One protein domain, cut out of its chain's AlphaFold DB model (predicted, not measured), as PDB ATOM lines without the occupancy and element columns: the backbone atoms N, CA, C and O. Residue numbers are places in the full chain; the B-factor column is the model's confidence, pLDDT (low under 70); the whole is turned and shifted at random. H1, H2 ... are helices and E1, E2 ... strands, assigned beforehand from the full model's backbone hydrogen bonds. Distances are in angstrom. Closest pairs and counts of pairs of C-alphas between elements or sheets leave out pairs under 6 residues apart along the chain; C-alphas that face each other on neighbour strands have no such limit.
ATOM      1  N   CYS A 331     126.606 132.910  79.133       95.69
ATOM      2  CA  CYS A 331     125.733 132.670  77.997       95.69
ATOM      3  C   CYS A 331     126.317 133.340  76.742       95.69
ATOM      4  O   CYS A 331     126.519 134.551  76.751       95.69
ATOM      5  N   PRO A 332     126.507 132.623  75.624       95.31
ATOM      6  CA  PRO A 332     127.076 133.206  74.406       95.31
ATOM      7  C   PRO A 332     126.126 134.176  73.677       95.31
ATOM      8  O   PRO A 332     126.535 134.796  72.703       95.31
ATOM      9  N   ILE A 333     124.865 134.297  74.116       96.00
ATOM     10  CA  ILE A 333     123.871 135.210  73.528       96.00
ATOM     11  C   ILE A 333     123.817 136.527  74.303       96.00
ATOM     12  O   ILE A 333     124.003 137.582  73.712       96.00
ATOM     13  N   CYS A 334     123.550 136.479  75.614       94.56
ATOM     14  CA  CYS A 334     123.466 137.700  76.424       94.56
ATOM     15  C   CYS A 334     124.814 138.145  77.001       94.56
ATOM     16  O   CYS A 334     124.888 139.237  77.543       94.56
ATOM     17  N   LEU A 335     125.863 137.321  76.887       93.56
ATOM     18  CA  LEU A 335     127.213 137.568  77.413       93.56
ATOM     19  C   LEU A 335     127.297 137.733  78.942       93.56
ATOM     20  O   LEU A 335     128.366 138.030  79.466       93.56
ATOM     21  N   ASP A 336     126.204 137.451  79.652       93.00
ATOM     22  CA  ASP A 336     126.129 137.435  81.114       93.00
ATOM     23  C   ASP A 336     126.239 136.010  81.681       93.00
ATOM     24  O   ASP A 336     126.120 135.009  80.964       93.00
ATOM     25  N   THR A 337     126.391 135.909  83.004       93.44
ATOM     26  CA  THR A 337     126.297 134.645  83.748       93.44
ATOM     27  C   THR A 337     124.994 133.915  83.432       93.44
ATOM     28  O   THR A 337     123.914 134.509  83.447       93.44
ATOM     29  N   LEU A 338     125.083 132.607  83.192       95.19
ATOM     30  CA  LEU A 338     123.927 131.765  82.903       95.19
ATOM     31  C   LEU A 338     122.807 131.956  83.942       95.19
ATOM     32  O   LEU A 338     123.032 131.944  85.149       95.19
ATOM     33  N   PHE A 339     121.579 132.106  83.456       95.00
ATOM     34  CA  PHE A 339     120.370 132.197  84.266       95.00
ATOM     35  C   PHE A 339     119.370 131.166  83.764       95.00
ATOM     36  O   PHE A 339     119.078 131.147  82.564       95.00
ATOM     37  N   ASN A 340     118.857 130.316  84.661       94.56
ATOM     38  CA  ASN A 340     118.019 129.183  84.277       94.56
ATOM     39  C   ASN A 340     118.682 128.362  83.138       94.56
ATOM     40  O   ASN A 340     118.148 128.312  82.027       94.56
ATOM     41  N   PRO A 341     119.918 127.857  83.346       96.19
ATOM     42  CA  PRO A 341     120.740 127.258  82.300       96.19
ATOM     43  C   PRO A 341     120.115 126.022  81.649       96.19
ATOM     44  O   PRO A 341     119.649 125.101  82.318       96.19
ATOM     45  N   TYR A 342     120.208 125.964  80.324       96.25
ATOM     46  CA  TYR A 342     119.904 124.792  79.511       96.25
ATOM     47  C   TYR A 342     121.136 124.373  78.718       96.25
ATOM     48  O   TYR A 342     121.757 125.200  78.050       96.25
ATOM     49  N   ALA A 343     121.447 123.081  78.756       95.56
ATOM     50  CA  ALA A 343     122.375 122.456  77.830       95.56
ATOM     51  C   ALA A 343     121.597 121.893  76.642       95.56
ATOM     52  O   ALA A 343     120.694 121.074  76.821       95.56
ATOM     53  N   LEU A 344     121.942 122.314  75.427       94.50
ATOM     54  CA  LEU A 344     121.435 121.663  74.218       94.50
ATOM     55  C   LEU A 344     122.075 120.274  74.065       94.50
ATOM     56  O   LEU A 344     123.087 119.980  74.705       94.50
ATOM     57  N   SER A 345     121.529 119.413  73.202       90.38
ATOM     58  CA  SER A 345     122.124 118.080  72.980       90.38
ATOM     59  C   SER A 345     123.549 118.149  72.413       90.38
ATOM     60  O   SER A 345     124.332 117.228  72.621       90.38
ATOM     61  N   CYS A 346     123.915 119.274  71.789       90.06
ATOM     62  CA  CYS A 346     125.280 119.582  71.367       90.06
ATOM     63  C   CYS A 346     126.197 120.116  72.489       90.06
ATOM     64  O   CYS A 346     127.254 120.683  72.221       90.06
ATOM     65  N   GLY A 347     125.775 120.040  73.751       89.19
ATOM     66  CA  GLY A 347     126.569 120.428  74.920       89.19
ATOM     67  C   GLY A 347     126.680 121.932  75.196       89.19
ATOM     68  O   GLY A 347     127.088 122.311  76.291       89.19
ATOM     69  N   HIS A 348     126.287 122.801  74.260       93.38
ATOM     70  CA  HIS A 348     126.338 124.253  74.456       93.38
ATOM     71  C   HIS A 348     125.296 124.734  75.473       93.38
ATOM     72  O   HIS A 348     124.136 124.312  75.441       93.38
ATOM     73  N   LEU A 349     125.724 125.644  76.353       95.56
ATOM     74  CA  LEU A 349     124.932 126.180  77.458       95.56
ATOM     75  C   LEU A 349     124.353 127.556  77.127       95.56
ATOM     76  O   LEU A 349     125.058 128.447  76.652       95.56
ATOM     77  N   PHE A 350     123.076 127.755  77.446       97.25
ATOM     78  CA  PHE A 350     122.370 129.022  77.257       97.25
ATOM     79  C   PHE A 350     121.429 129.303  78.428       97.25
ATOM     80  O   PHE A 350     120.970 128.380  79.097       97.25
ATOM     81  N   CYS A 351     121.087 130.574  78.652       97.44
ATOM     82  CA  CYS A 351     119.946 130.920  79.501       97.44
ATOM     83  C   CYS A 351     118.644 130.410  78.865       97.44
ATOM     84  O   CYS A 351     118.534 130.418  77.635       97.44
ATOM     85  N   LYS A 352     117.630 130.063  79.669       96.38
ATOM     86  CA  LYS A 352     116.311 129.645  79.160       96.38
ATOM     87  C   LYS A 352     115.742 130.644  78.152       96.38
ATOM     88  O   LYS A 352     115.423 130.257  77.030       96.38
ATOM     89  N   GLY A 353     115.659 131.922  78.530       96.12
ATOM     90  CA  GLY A 353     115.167 132.974  77.641       96.12
ATOM     91  C   GLY A 353     115.950 133.081  76.329       96.12
ATOM     92  O   GLY A 353     115.353 133.177  75.260       96.12
ATOM     93  N   CYS A 354     117.279 132.979  76.392       97.38
ATOM     94  CA  CYS A 354     118.143 133.054  75.213       97.38
ATOM     95  C   CYS A 354     117.989 131.835  74.291       97.38
ATOM     96  O   CYS A 354     117.954 131.998  73.075       97.38
ATOM     97  N   ALA A 355     117.862 130.628  74.850       96.88
ATOM     98  CA  ALA A 355     117.605 129.416  74.074       96.88
ATOM     99  C   ALA A 355     116.229 129.464  73.390       96.88
ATOM    100  O   ALA A 355     116.124 129.147  72.210       96.88
ATOM    101  N   CYS A 356     115.192 129.907  74.110       96.12
ATOM    102  CA  CYS A 356     113.855 130.108  73.554       96.12
ATOM    103  C   CYS A 356     113.863 131.136  72.414       96.12
ATOM    104  O   CYS A 356     113.377 130.838  71.325       96.12
ATOM    105  N   GLY A 357     114.495 132.296  72.623       95.12
ATOM    106  CA  GLY A 357     114.630 133.325  71.590       95.12
ATOM    107  C   GLY A 357     115.383 132.832  70.350       95.12
ATOM    108  O   GLY A 357     114.927 133.047  69.232       95.12
ATOM    109  N   ALA A 358     116.484 132.096  70.531       95.12
ATOM    110  CA  ALA A 358     117.239 131.506  69.423       95.12
ATOM    111  C   ALA A 358     116.429 130.480  68.612       95.12
ATOM    112  O   ALA A 358     116.604 130.373  67.402       95.12
ATOM    113  N   ALA A 359     115.535 129.742  69.270       94.81
ATOM    114  CA  ALA A 359     114.634 128.790  68.631       94.81
ATOM    115  C   ALA A 359     113.318 129.417  68.135       94.81
ATOM    116  O   ALA A 359     112.455 128.691  67.648       94.81
ATOM    117  N   SER A 360     113.154 130.742  68.246       93.62
ATOM    118  CA  SER A 360     111.916 131.460  67.897       93.62
ATOM    119  C   SER A 360     110.668 130.912  68.608       93.62
ATOM    120  O   SER A 360     109.582 130.870  68.034       93.62
ATOM    121  N   VAL A 361     110.819 130.496  69.868       94.44
ATOM    122  CA  VAL A 361     109.716 130.046  70.730       94.44
ATOM    123  C   VAL A 361     109.587 130.929  71.960       94.44
ATOM    124  O   VAL A 361     110.563 131.511  72.440       94.44
ATOM    125  N   TYR A 362     108.384 131.002  72.518       94.31
ATOM    126  CA  TYR A 362     108.157 131.790  73.724       94.31
ATOM    127  C   TYR A 362     108.758 131.120  74.964       94.31
ATOM    128  O   TYR A 362     108.769 129.894  75.110       94.31
ATOM    129  N   ILE A 363     109.192 131.933  75.932       93.69
ATOM    130  CA  ILE A 363     109.823 131.454  77.174       93.69
ATOM    131  C   ILE A 363     108.864 130.567  77.989       93.69
ATOM    132  O   ILE A 363     109.292 129.625  78.669       93.69
ATOM    133  N   PHE A 364     107.558 130.850  77.929       91.06
ATOM    134  CA  PHE A 364     106.532 130.078  78.636       91.06
ATOM    135  C   PHE A 364     106.222 128.725  77.975       91.06
ATOM    136  O   PHE A 364     105.855 127.798  78.692       91.06
ATOM    137  N   GLN A 365     106.408 128.588  76.655       91.94
ATOM    138  CA  GLN A 365     106.316 127.297  75.955       91.94
ATOM    139  C   GLN A 365     107.522 126.420  76.310       91.94
ATOM    140  O   GLN A 365     107.384 125.240  76.628       91.94
ATOM    141  N   GLY A 366     108.699 127.047  76.379       92.00
ATOM    142  CA  GLY A 366     109.935 126.423  76.827       92.00
ATOM    143  C   GLY A 366     110.789 125.869  75.690       92.00
ATOM    144  O   GLY A 366     110.361 125.712  74.552       92.00
ATOM    145  N   VAL A 367     112.044 125.567  76.026       93.56
ATOM    146  CA  VAL A 367     113.108 125.251  75.056       93.56
ATOM    147  C   VAL A 367     112.792 124.013  74.208       93.56
ATOM    148  O   VAL A 367     113.133 123.962  73.034       93.56
ATOM    149  N   LYS A 368     112.105 123.021  74.784       92.88
ATOM    150  CA  LYS A 368     111.771 121.758  74.104       92.88
ATOM    151  C   LYS A 368     110.640 121.883  73.079       92.88
ATOM    152  O   LYS A 368     110.422 120.943  72.328       92.88
ATOM    153  N   SER A 369     109.929 123.010  73.057       92.62
ATOM    154  CA  SER A 369     108.904 123.308  72.049       92.62
ATOM    155  C   SER A 369     109.492 123.856  70.749       92.62
ATOM    156  O   SER A 369     108.740 124.177  69.835       92.62
ATOM    157  N   ALA A 370     110.819 123.996  70.677       93.38
ATOM    158  CA  ALA A 370     111.527 124.435  69.488       93.38
ATOM    159  C   ALA A 370     111.229 123.543  68.269       93.38
ATOM    160  O   ALA A 370     111.156 122.317  68.415       93.38
ATOM    161  N   PRO A 371     111.120 124.135  67.069       92.69
ATOM    162  CA  PRO A 371     110.982 123.370  65.840       92.69
ATOM    163  C   PRO A 371     112.264 122.553  65.559       92.69
ATOM    164  O   PRO A 371     113.359 122.998  65.924       92.69
ATOM    165  N   PRO A 372     112.172 121.371  64.917       89.56
ATOM    166  CA  PRO A 372     113.335 120.531  64.601       89.56
ATOM    167  C   PRO A 372     114.419 121.242  63.778       89.56
ATOM    168  O   PRO A 372     115.605 120.926  63.897       89.56
ATOM    169  N   GLU A 373     114.022 122.227  62.972       92.12
ATOM    170  CA  GLU A 373     114.889 123.019  62.102       92.12
ATOM    171  C   GLU A 373     115.705 124.074  62.867       92.12
ATOM    172  O   GLU A 373     116.637 124.657  62.304       92.12
ATOM    173  N   ALA A 374     115.379 124.337  64.140       93.56
ATOM    174  CA  ALA A 374     116.121 125.277  64.971       93.56
ATOM    175  C   ALA A 374     117.556 124.781  65.205       93.56
ATOM    176  O   ALA A 374     117.798 123.654  65.645       93.56
ATOM    177  N   LYS A 375     118.527 125.661  64.939       95.06
ATOM    178  CA  LYS A 375     119.961 125.344  64.999       95.06
ATOM    179  C   LYS A 375     120.626 125.950  66.224       95.06
ATOM    180  O   LYS A 375     120.260 127.035  66.670       95.06
ATOM    181  N   CYS A 376     121.654 125.278  66.738       95.19
ATOM    182  CA  CYS A 376     122.492 125.828  67.800       95.19
ATOM    183  C   CYS A 376     123.134 127.161  67.356       95.19
ATOM    184  O   CYS A 376     123.825 127.179  66.337       95.19
ATOM    185  N   PRO A 377     123.030 128.249  68.137       95.31
ATOM    186  CA  PRO A 377     123.687 129.522  67.817       95.31
ATOM    187  C   PRO A 377     125.219 129.459  67.763       95.31
ATOM    188  O   PRO A 377     125.838 130.293  67.111       95.31
ATOM    189  N   VAL A 378     125.832 128.473  68.431       93.50
ATOM    190  CA  VAL A 378     127.294 128.321  68.493       93.50
ATOM    191  C   VAL A 378     127.799 127.367  67.409       93.50
ATOM    192  O   VAL A 378     128.586 127.769  66.557       93.50
ATOM    193  N   CYS A 379     127.333 126.113  67.401       92.00
ATOM    194  CA  CYS A 379     127.838 125.086  66.479       92.00
ATOM    195  C   CYS A 379     126.979 124.858  65.230       92.00
ATOM    196  O   CYS A 379     127.377 124.095  64.357       92.00
ATOM    197  N   ARG A 380     125.808 125.502  65.125       93.12
ATOM    198  CA  ARG A 380     124.870 125.404  63.988       93.12
ATOM    199  C   ARG A 380     124.306 124.008  63.694       93.12
ATOM    200  O   ARG A 380     123.623 123.851  62.685       93.12
ATOM    201  N   SER A 381     124.524 123.035  64.577       90.06
ATOM    202  CA  SER A 381     123.875 121.721  64.527       90.06
ATOM    203  C   SER A 381     122.357 121.861  64.670       90.06
ATOM    204  O   SER A 381     121.883 122.682  65.462       90.06
ATOM    205  N   ASP A 382     121.616 121.074  63.901       90.69
ATOM    206  CA  ASP A 382     120.156 120.980  63.878       90.69
ATOM    207  C   ASP A 382     119.622 119.968  64.906       90.69
ATOM    208  O   ASP A 382     120.378 119.213  65.516       90.69
ATOM    209  N   GLY A 383     118.313 120.009  65.183       88.69
ATOM    210  CA  GLY A 383     117.654 119.076  66.108       88.69
ATOM    211  C   GLY A 383     118.116 119.156  67.571       88.69
ATOM    212  O   GLY A 383     117.703 118.345  68.403       88.69
ATOM    213  N   VAL A 384     118.956 120.132  67.931       92.06
ATOM    214  CA  VAL A 384     119.648 120.143  69.231       92.06
ATOM    215  C   VAL A 384     118.772 120.524  70.428       92.06
ATOM    216  O   VAL A 384     119.146 120.302  71.583       92.06
ATOM    217  N   PHE A 385     117.606 121.113  70.164       93.94
ATOM    218  CA  PHE A 385     116.692 121.619  71.188       93.94
ATOM    219  C   PHE A 385     115.743 120.543  71.742       93.94
ATOM    220  O   PHE A 385     115.342 120.627  72.905       93.94
ATOM    221  N   ALA A 386     115.432 119.500  70.962       90.62
ATOM    222  CA  ALA A 386     114.464 118.458  71.332       90.62
ATOM    223  C   ALA A 386     114.841 117.724  72.632       90.62
ATOM    224  O   ALA A 386     113.991 117.392  73.462       90.62
ATOM    225  N   HIS A 387     116.142 117.515  72.841       89.00
ATOM    226  CA  HIS A 387     116.692 116.818  74.004       89.00
ATOM    227  C   HIS A 387     117.458 117.747  74.950       89.00
ATOM    228  O   HIS A 387     118.324 117.288  75.694       89.00
ATOM    229  N   ALA A 388     117.137 119.045  74.952       93.25
ATOM    230  CA  ALA A 388     117.769 119.996  75.857       93.25
ATOM    231  C   ALA A 388     117.551 119.605  77.333       93.25
ATOM    232  O   ALA A 388     116.442 119.259  77.764       93.25
ATOM    233  N   VAL A 389     118.624 119.681  78.118       92.31
ATOM    234  CA  VAL A 389     118.662 119.355  79.544       92.31
ATOM    235  C   VAL A 389     118.628 120.652  80.343       92.31
ATOM    236  O   VAL A 389     119.433 121.551  80.114       92.31
ATOM    237  N   HIS A 390     117.685 120.754  81.277       94.25
ATOM    238  CA  HIS A 390     117.647 121.853  82.239       94.25
ATOM    239  C   HIS A 390     118.670 121.582  83.347       94.25
ATOM    240  O   HIS A 390     118.602 120.534  83.987       94.25
ATOM    241  N   MET A 391     119.597 122.515  83.550       94.00
ATOM    242  CA  MET A 391     120.751 122.368  84.437       94.00
ATOM    243  C   MET A 391     120.404 122.875  85.849       94.00
ATOM    244  O   MET A 391     120.770 123.978  86.257       94.00
ATOM    245  N   THR A 392     119.606 122.089  86.566       91.31
ATOM    246  CA  THR A 392     119.018 122.413  87.872       91.31
ATOM    247  C   THR A 392     120.024 122.656  88.995       91.31
ATOM    248  O   THR A 392     119.825 123.573  89.793       91.31
ATOM    249  N   GLU A 393     121.090 121.860  89.084       90.56
ATOM    250  CA  GLU A 393     122.093 122.017  90.145       90.56
ATOM    251  C   GLU A 393     122.967 123.231  89.882       90.56
ATOM    252  O   GLU A 393     123.311 123.970  90.807       90.56
ATOM    253  N   LEU A 394     123.285 123.465  88.609       92.56
ATOM    254  CA  LEU A 394     123.989 124.656  88.178       92.56
ATOM    255  C   LEU A 394     123.171 125.926  88.449       92.56
ATOM    256  O   LEU A 394     123.723 126.890  88.977       92.56
ATOM    257  N   ASP A 395     121.863 125.931  88.161       92.69
ATOM    258  CA  ASP A 395     120.983 127.055  88.521       92.69
ATOM    259  C   ASP A 395     120.982 127.297  90.037       92.69
ATOM    260  O   ASP A 395     121.125 128.435  90.491       92.69
ATOM    261  N   LEU A 396     120.887 126.226  90.834       89.69
ATOM    262  CA  LEU A 396     120.936 126.309  92.293       89.69
ATOM    263  C   LEU A 396     122.273 126.873  92.794       89.69
ATOM    264  O   LEU A 396     122.279 127.719  93.697       89.69
ATOM    265  N   LEU A 397     123.389 126.453  92.199       89.38
ATOM    266  CA  LEU A 397     124.724 126.940  92.533       89.38
ATOM    267  C   LEU A 397     124.837 128.447  92.263       89.38
ATOM    268  O   LEU A 397     125.243 129.208  93.147       89.38
ATOM    269  N   ILE A 398     124.422 128.888  91.071       91.00
ATOM    270  CA  ILE A 398     124.445 130.301  90.663       91.00
ATOM    271  C   ILE A 398     123.535 131.131  91.573       91.00
ATOM    272  O   ILE A 398     123.940 132.178  92.077       91.00
ATOM    273  N   LYS A 399     122.328 130.637  91.859       89.19
ATOM    274  CA  LYS A 399     121.379 131.278  92.775       89.19
ATOM    275  C   LYS A 399     121.942 131.447  94.182       89.19
ATOM    276  O   LYS A 399     121.688 132.465  94.827       89.19
ATOM    277  N   THR A 400     122.663 130.445  94.679       86.81
ATOM    278  CA  THR A 400     123.203 130.443  96.043       86.81
ATOM    279  C   THR A 400     124.362 131.422  96.184       86.81
ATOM    280  O   THR A 400     124.420 132.153  97.175       86.81
ATOM    281  N   ARG A 401     125.244 131.474  95.179       86.81
ATOM    282  CA  ARG A 401     126.457 132.303  95.181       86.81
ATOM    283  C   ARG A 401     126.216 133.757  94.756       86.81
ATOM    284  O   ARG A 401     126.810 134.649  95.348       86.81
ATOM    285  N   SER A 402     125.296 134.009  93.821       87.69
ATOM    286  CA  SER A 402     125.018 135.344  93.257       87.69
ATOM    287  C   SER A 402     123.542 135.732  93.409       87.69
ATOM    288  O   SER A 402     122.800 135.893  92.436       87.69
ATOM    289  N   LYS A 403     123.093 135.884  94.662       89.56
ATOM    290  CA  LYS A 403     121.670 136.058  95.016       89.56
ATOM    291  C   LYS A 403     121.013 137.296  94.399       89.56
ATOM    292  O   LYS A 403     119.863 137.204  93.968       89.56
ATOM    293  N   ASP A 404     121.684 138.447  94.411       90.81
ATOM    294  CA  ASP A 404     121.117 139.706  93.903       90.81
ATOM    295  C   ASP A 404     120.953 139.680  92.382       90.81
ATOM    296  O   ASP A 404     119.851 139.930  91.889       90.81
ATOM    297  N   TYR A 405     122.004 139.261  91.664       91.00
ATOM    298  CA  TYR A 405     121.967 139.028  90.218       91.00
ATOM    299  C   TYR A 405     120.821 138.083  89.836       91.00
ATOM    300  O   TYR A 405     119.963 138.428  89.025       91.00
ATOM    301  N   TRP A 406     120.735 136.920  90.493       92.94
ATOM    302  CA  TRP A 406     119.691 135.937  90.205       92.94
ATOM    303  C   TRP A 406     118.282 136.503  90.462       92.94
ATOM    304  O   TRP A 406     117.373 136.317  89.652       92.94
ATOM    305  N   ARG A 407     118.083 137.250  91.562       93.94
ATOM    306  CA  ARG A 407     116.799 137.911  91.876       93.94
ATOM    307  C   ARG A 407     116.416 138.972  90.844       93.94
ATOM    308  O   ARG A 407     115.226 139.157  90.585       93.94
ATOM    309  N   GLN A 408     117.383 139.696  90.293       94.69
ATOM    310  CA  GLN A 408     117.143 140.655  89.220       94.69
ATOM    311  C   GLN A 408     116.725 139.943  87.929       94.69
ATOM    312  O   GLN A 408     115.623 140.199  87.441       94.69
ATOM    313  N   ARG A 409     117.529 138.990  87.447       94.94
ATOM    314  CA  ARG A 409     117.251 138.230  86.216       94.94
ATOM    315  C   ARG A 409     115.911 137.499  86.265       94.94
ATOM    316  O   ARG A 409     115.175 137.485  85.285       94.94
ATOM    317  N   LEU A 410     115.527 136.982  87.434       94.88
ATOM    318  CA  LEU A 410     114.210 136.375  87.635       94.88
ATOM    319  C   LEU A 410     113.055 137.361  87.427       94.88
ATOM    320  O   LEU A 410     112.014 136.974  86.896       94.88
ATOM    321  N   ARG A 411     113.192 138.610  87.886       95.50
ATOM    322  CA  ARG A 411     112.160 139.638  87.674       95.50
ATOM    323  C   ARG A 411     112.058 139.997  86.195       95.50
ATOM    324  O   ARG A 411     110.949 140.069  85.679       95.50
ATOM    325  N   GLU A 412     113.195 140.154  85.524       94.88
ATOM    326  CA  GLU A 412     113.263 140.436  84.087       94.88
ATOM    327  C   GLU A 412     112.619 139.317  83.255       94.88
ATOM    328  O   GLU A 412     111.703 139.591  82.483       94.88
ATOM    329  N   GLU A 413     113.012 138.052  83.465       94.44
ATOM    330  CA  GLU A 413     112.448 136.912  82.722       94.44
ATOM    331  C   GLU A 413     110.941 136.755  82.985       94.44
ATOM    332  O   GLU A 413     110.183 136.458  82.066       94.44
ATOM    333  N   ARG A 414     110.463 137.017  84.212       94.62
ATOM    334  CA  ARG A 414     109.021 136.998  84.514       94.62
ATOM    335  C   ARG A 414     108.250 138.099  83.801       94.62
ATOM    336  O   ARG A 414     107.171 137.824  83.283       94.62
ATOM    337  N   ASN A 415     108.775 139.322  83.786       95.75
ATOM    338  CA  ASN A 415     108.138 140.437  83.089       95.75
ATOM    339  C   ASN A 415     108.043 140.144  81.587       95.75
ATOM    340  O   ASN A 415     106.984 140.332  80.990       95.75
ATOM    341  N   GLU A 416     109.115 139.603  81.011       94.38
ATOM    342  CA  GLU A 416     109.151 139.195  79.608       94.38
ATOM    343  C   GLU A 416     108.172 138.048  79.322       94.38
ATOM    344  O   GLU A 416     107.408 138.111  78.364       94.38
ATOM    345  N   MET A 417     108.091 137.035  80.192       93.75
ATOM    346  CA  MET A 417     107.105 135.956  80.059       93.75
ATOM    347  C   MET A 417     105.660 136.468  80.071       93.75
ATOM    348  O   MET A 417     104.839 135.984  79.291       93.75
ATOM    349  N   VAL A 418     105.327 137.420  80.949       95.31
ATOM    350  CA  VAL A 418     103.981 138.015  81.015       95.31
ATOM    351  C   VAL A 418     103.674 138.788  79.736       95.31
ATOM    352  O   VAL A 418     102.588 138.626  79.179       95.31
ATOM    353  N   LYS A 419     104.636 139.576  79.244       95.44
ATOM    354  CA  LYS A 419     104.516 140.315  77.984       95.44
ATOM    355  C   LYS A 419     104.273 139.369  76.802       95.44
ATOM    356  O   LYS A 419     103.261 139.507  76.125       95.44
ATOM    357  N   GLN A 420     105.120 138.353  76.638       94.38
ATOM    358  CA  GLN A 420     104.990 137.339  75.585       94.38
ATOM    359  C   GLN A 420     103.674 136.565  75.663       94.38
ATOM    360  O   GLN A 420     103.059 136.271  74.645       94.38
ATOM    361  N   SER A 421     103.220 136.231  76.875       94.00
ATOM    362  CA  SER A 421     101.941 135.537  77.058       94.00
ATOM    363  C   SER A 421     100.775 136.409  76.600       94.00
ATOM    364  O   SER A 421      99.873 135.913  75.934       94.00
ATOM    365  N   LYS A 422     100.796 137.707  76.930       95.12
ATOM    366  CA  LYS A 422      99.783 138.656  76.468       95.12
ATOM    367  C   LYS A 422      99.772 138.747  74.939       95.12
ATOM    368  O   LYS A 422      98.727 138.536  74.342       95.12
ATOM    369  N   GLU A 423     100.929 138.973  74.321       93.81
ATOM    370  CA  GLU A 423     101.067 139.064  72.858       93.81
ATOM    371  C   GLU A 423     100.597 137.786  72.144       93.81
ATOM    372  O   GLU A 423      99.908 137.857  71.124       93.81
ATOM    373  N   TYR A 424     100.912 136.615  72.706       93.19
ATOM    374  CA  TYR A 424     100.458 135.325  72.191       93.19
ATOM    375  C   TYR A 424      98.930 135.192  72.226       93.19
ATOM    376  O   TYR A 424      98.320 134.841  71.217       93.19
ATOM    377  N   TRP A 425      98.301 135.481  73.369       92.62
ATOM    378  CA  TRP A 425      96.845 135.370  73.504       92.62
ATOM    379  C   TRP A 425      96.101 136.428  72.692       92.62
ATOM    380  O   TRP A 425      95.073 136.102  72.104       92.62
ATOM    381  N   ASP A 426      96.637 137.645  72.599       93.44
ATOM    382  CA  ASP A 426      96.091 138.703  71.746       93.44
ATOM    383  C   ASP A 426      96.134 138.262  70.271       93.44
ATOM    384  O   ASP A 426      95.119 138.316  69.581       93.44
ATOM    385  N   SER A 427      97.260 137.709  69.802       91.00
ATOM    386  CA  SER A 427      97.388 137.170  68.436       91.00
ATOM    387  C   SER A 427      96.426 136.007  68.177       91.00
ATOM    388  O   SER A 427      95.766 135.957  67.141       91.00
ATOM    389  N   GLN A 428      96.288 135.087  69.136       90.44
ATOM    390  CA  GLN A 428      95.364 133.956  69.029       90.44
ATOM    391  C   GLN A 428      93.896 134.414  69.009       90.44
ATOM    392  O   GLN A 428      93.071 133.832  68.300       90.44
ATOM    393  N   ALA A 429      93.563 135.469  69.756       91.50
ATOM    394  CA  ALA A 429      92.241 136.079  69.733       91.50
ATOM    395  C   ALA A 429      91.966 136.731  68.369       91.50
ATOM    396  O   ALA A 429      90.914 136.476  67.792       91.50
ATOM    397  N   MET A 430      92.920 137.476  67.808       91.56
ATOM    398  CA  MET A 430      92.788 138.086  66.476       91.56
ATOM    399  C   MET A 430      92.578 137.036  65.379       91.56
ATOM    400  O   MET A 430      91.617 137.133  64.616       91.56
ATOM    401  N   LEU A 431      93.375 135.962  65.388       90.25
ATOM    402  CA  LEU A 431      93.217 134.836  64.461       90.25
ATOM    403  C   LEU A 431      91.851 134.150  64.594       90.25
ATOM    404  O   LEU A 431      91.252 133.768  63.593       90.25
ATOM    405  N   SER A 432      91.330 134.003  65.817       87.19
ATOM    406  CA  SER A 432      90.003 133.405  66.030       87.19
ATOM    407  C   SER A 432      88.846 134.339  65.651       87.19
ATOM    408  O   SER A 432      87.762 133.856  65.331       87.19
ATOM    409  N   MET A 433      89.082 135.655  65.626       89.06
ATOM    410  CA  MET A 433      88.161 136.659  65.081       89.06
ATOM    411  C   MET A 433      88.282 136.831  63.555       89.06
ATOM    412  O   MET A 433      87.450 137.523  62.970       89.06
ATOM    413  N   GLY A 434      89.262 136.190  62.904       72.38
ATOM    414  CA  GLY A 434      89.471 136.253  61.453       72.38
ATOM    415  C   GLY A 434      90.018 137.593  60.949       72.38
ATOM    416  O   GLY A 434      89.755 137.946  59.799       72.38
ATOM    417  N   ILE A 435      90.718 138.339  61.814       58.25
ATOM    418  CA  ILE A 435      91.358 139.628  61.499       58.25
ATOM    419  C   ILE A 435      92.823 139.417  61.126       58.25
ATOM    420  O   ILE A 435      93.492 138.617  61.824       58.25
TER     421      ILE A 435
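What this domain is: This is residues 331 to 435 of the 435 residues of the protein "RING-type E3 ubiquitin transferase" of Oryza nivara (UniProt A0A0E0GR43). Look for a small, loop-rich head with one long helix, H3, running past one side and sticking out beyond it with residues 428 to 433. The head holds the hairpin E1 and E2, the short helix H1 and a long looping stretch, residues 359 to 391; H2, at one end, makes a corner with H3. The printed part has 105 residues, in the order E1, E2, H1, H2, H3, with a two-stranded antiparallel sheet, and is mostly helix. It is compact, with a radius of gyration of the C-alphas of 14.9 A and spans of 49 by 33 by 20 A.

Where its parts are: Find C-alpha 341 at (120.740, 127.258, 82.300), where E1, residues 341 to 343, begins its 6.8 A. E2, residues 349 to 351, covers 7.2 A, and H1, residues 352 to 358, covers 10.0 A. H2, residues 392 to 401, covers 14.4 A. H3, residues 403 to 433, runs 44.9 A to C-alpha 433 at (88.161, 136.659, 65.081).

How they stand to each other: In the antiparallel hairpin E1 and E2, look for N 342 and O 350, 2.8 A apart and within hydrogen-bond range. Residues 342 to 343 of E1 also pair antiparallel with residues 389 to 390. The closest C-alphas of E1 and H1 are those of Pro 341 and Lys 352, 5.9 A apart; of E1 and H2, those of Pro 341 and Asp 395, 6.2 A. H1 and H3 are close but not clearly touching, closest at the C-alphas of Gly 353 and Glu 413, 7.0 A, with a steep tilt of 50 degrees, the same way. H2 and H3 are also close but not clearly touching, closest at the C-alphas of Lys 399 and Trp 406, 5.6 A, with a steep tilt of 49 degrees, opposite ways. H1 and H2 are apart. In H1, H2 and H3 every O i to N i+4 pair is within hydrogen-bond range.

The domain as a whole: The two C-alphas farthest apart, those of Arg 401 and Gly 434, are 50.2 A apart. The printed part has no cut; the link from H1 to H2, 33 residues, is long. The mean pLDDT of the printed part is 92.5, and residue 435, the chain's last, is under 70.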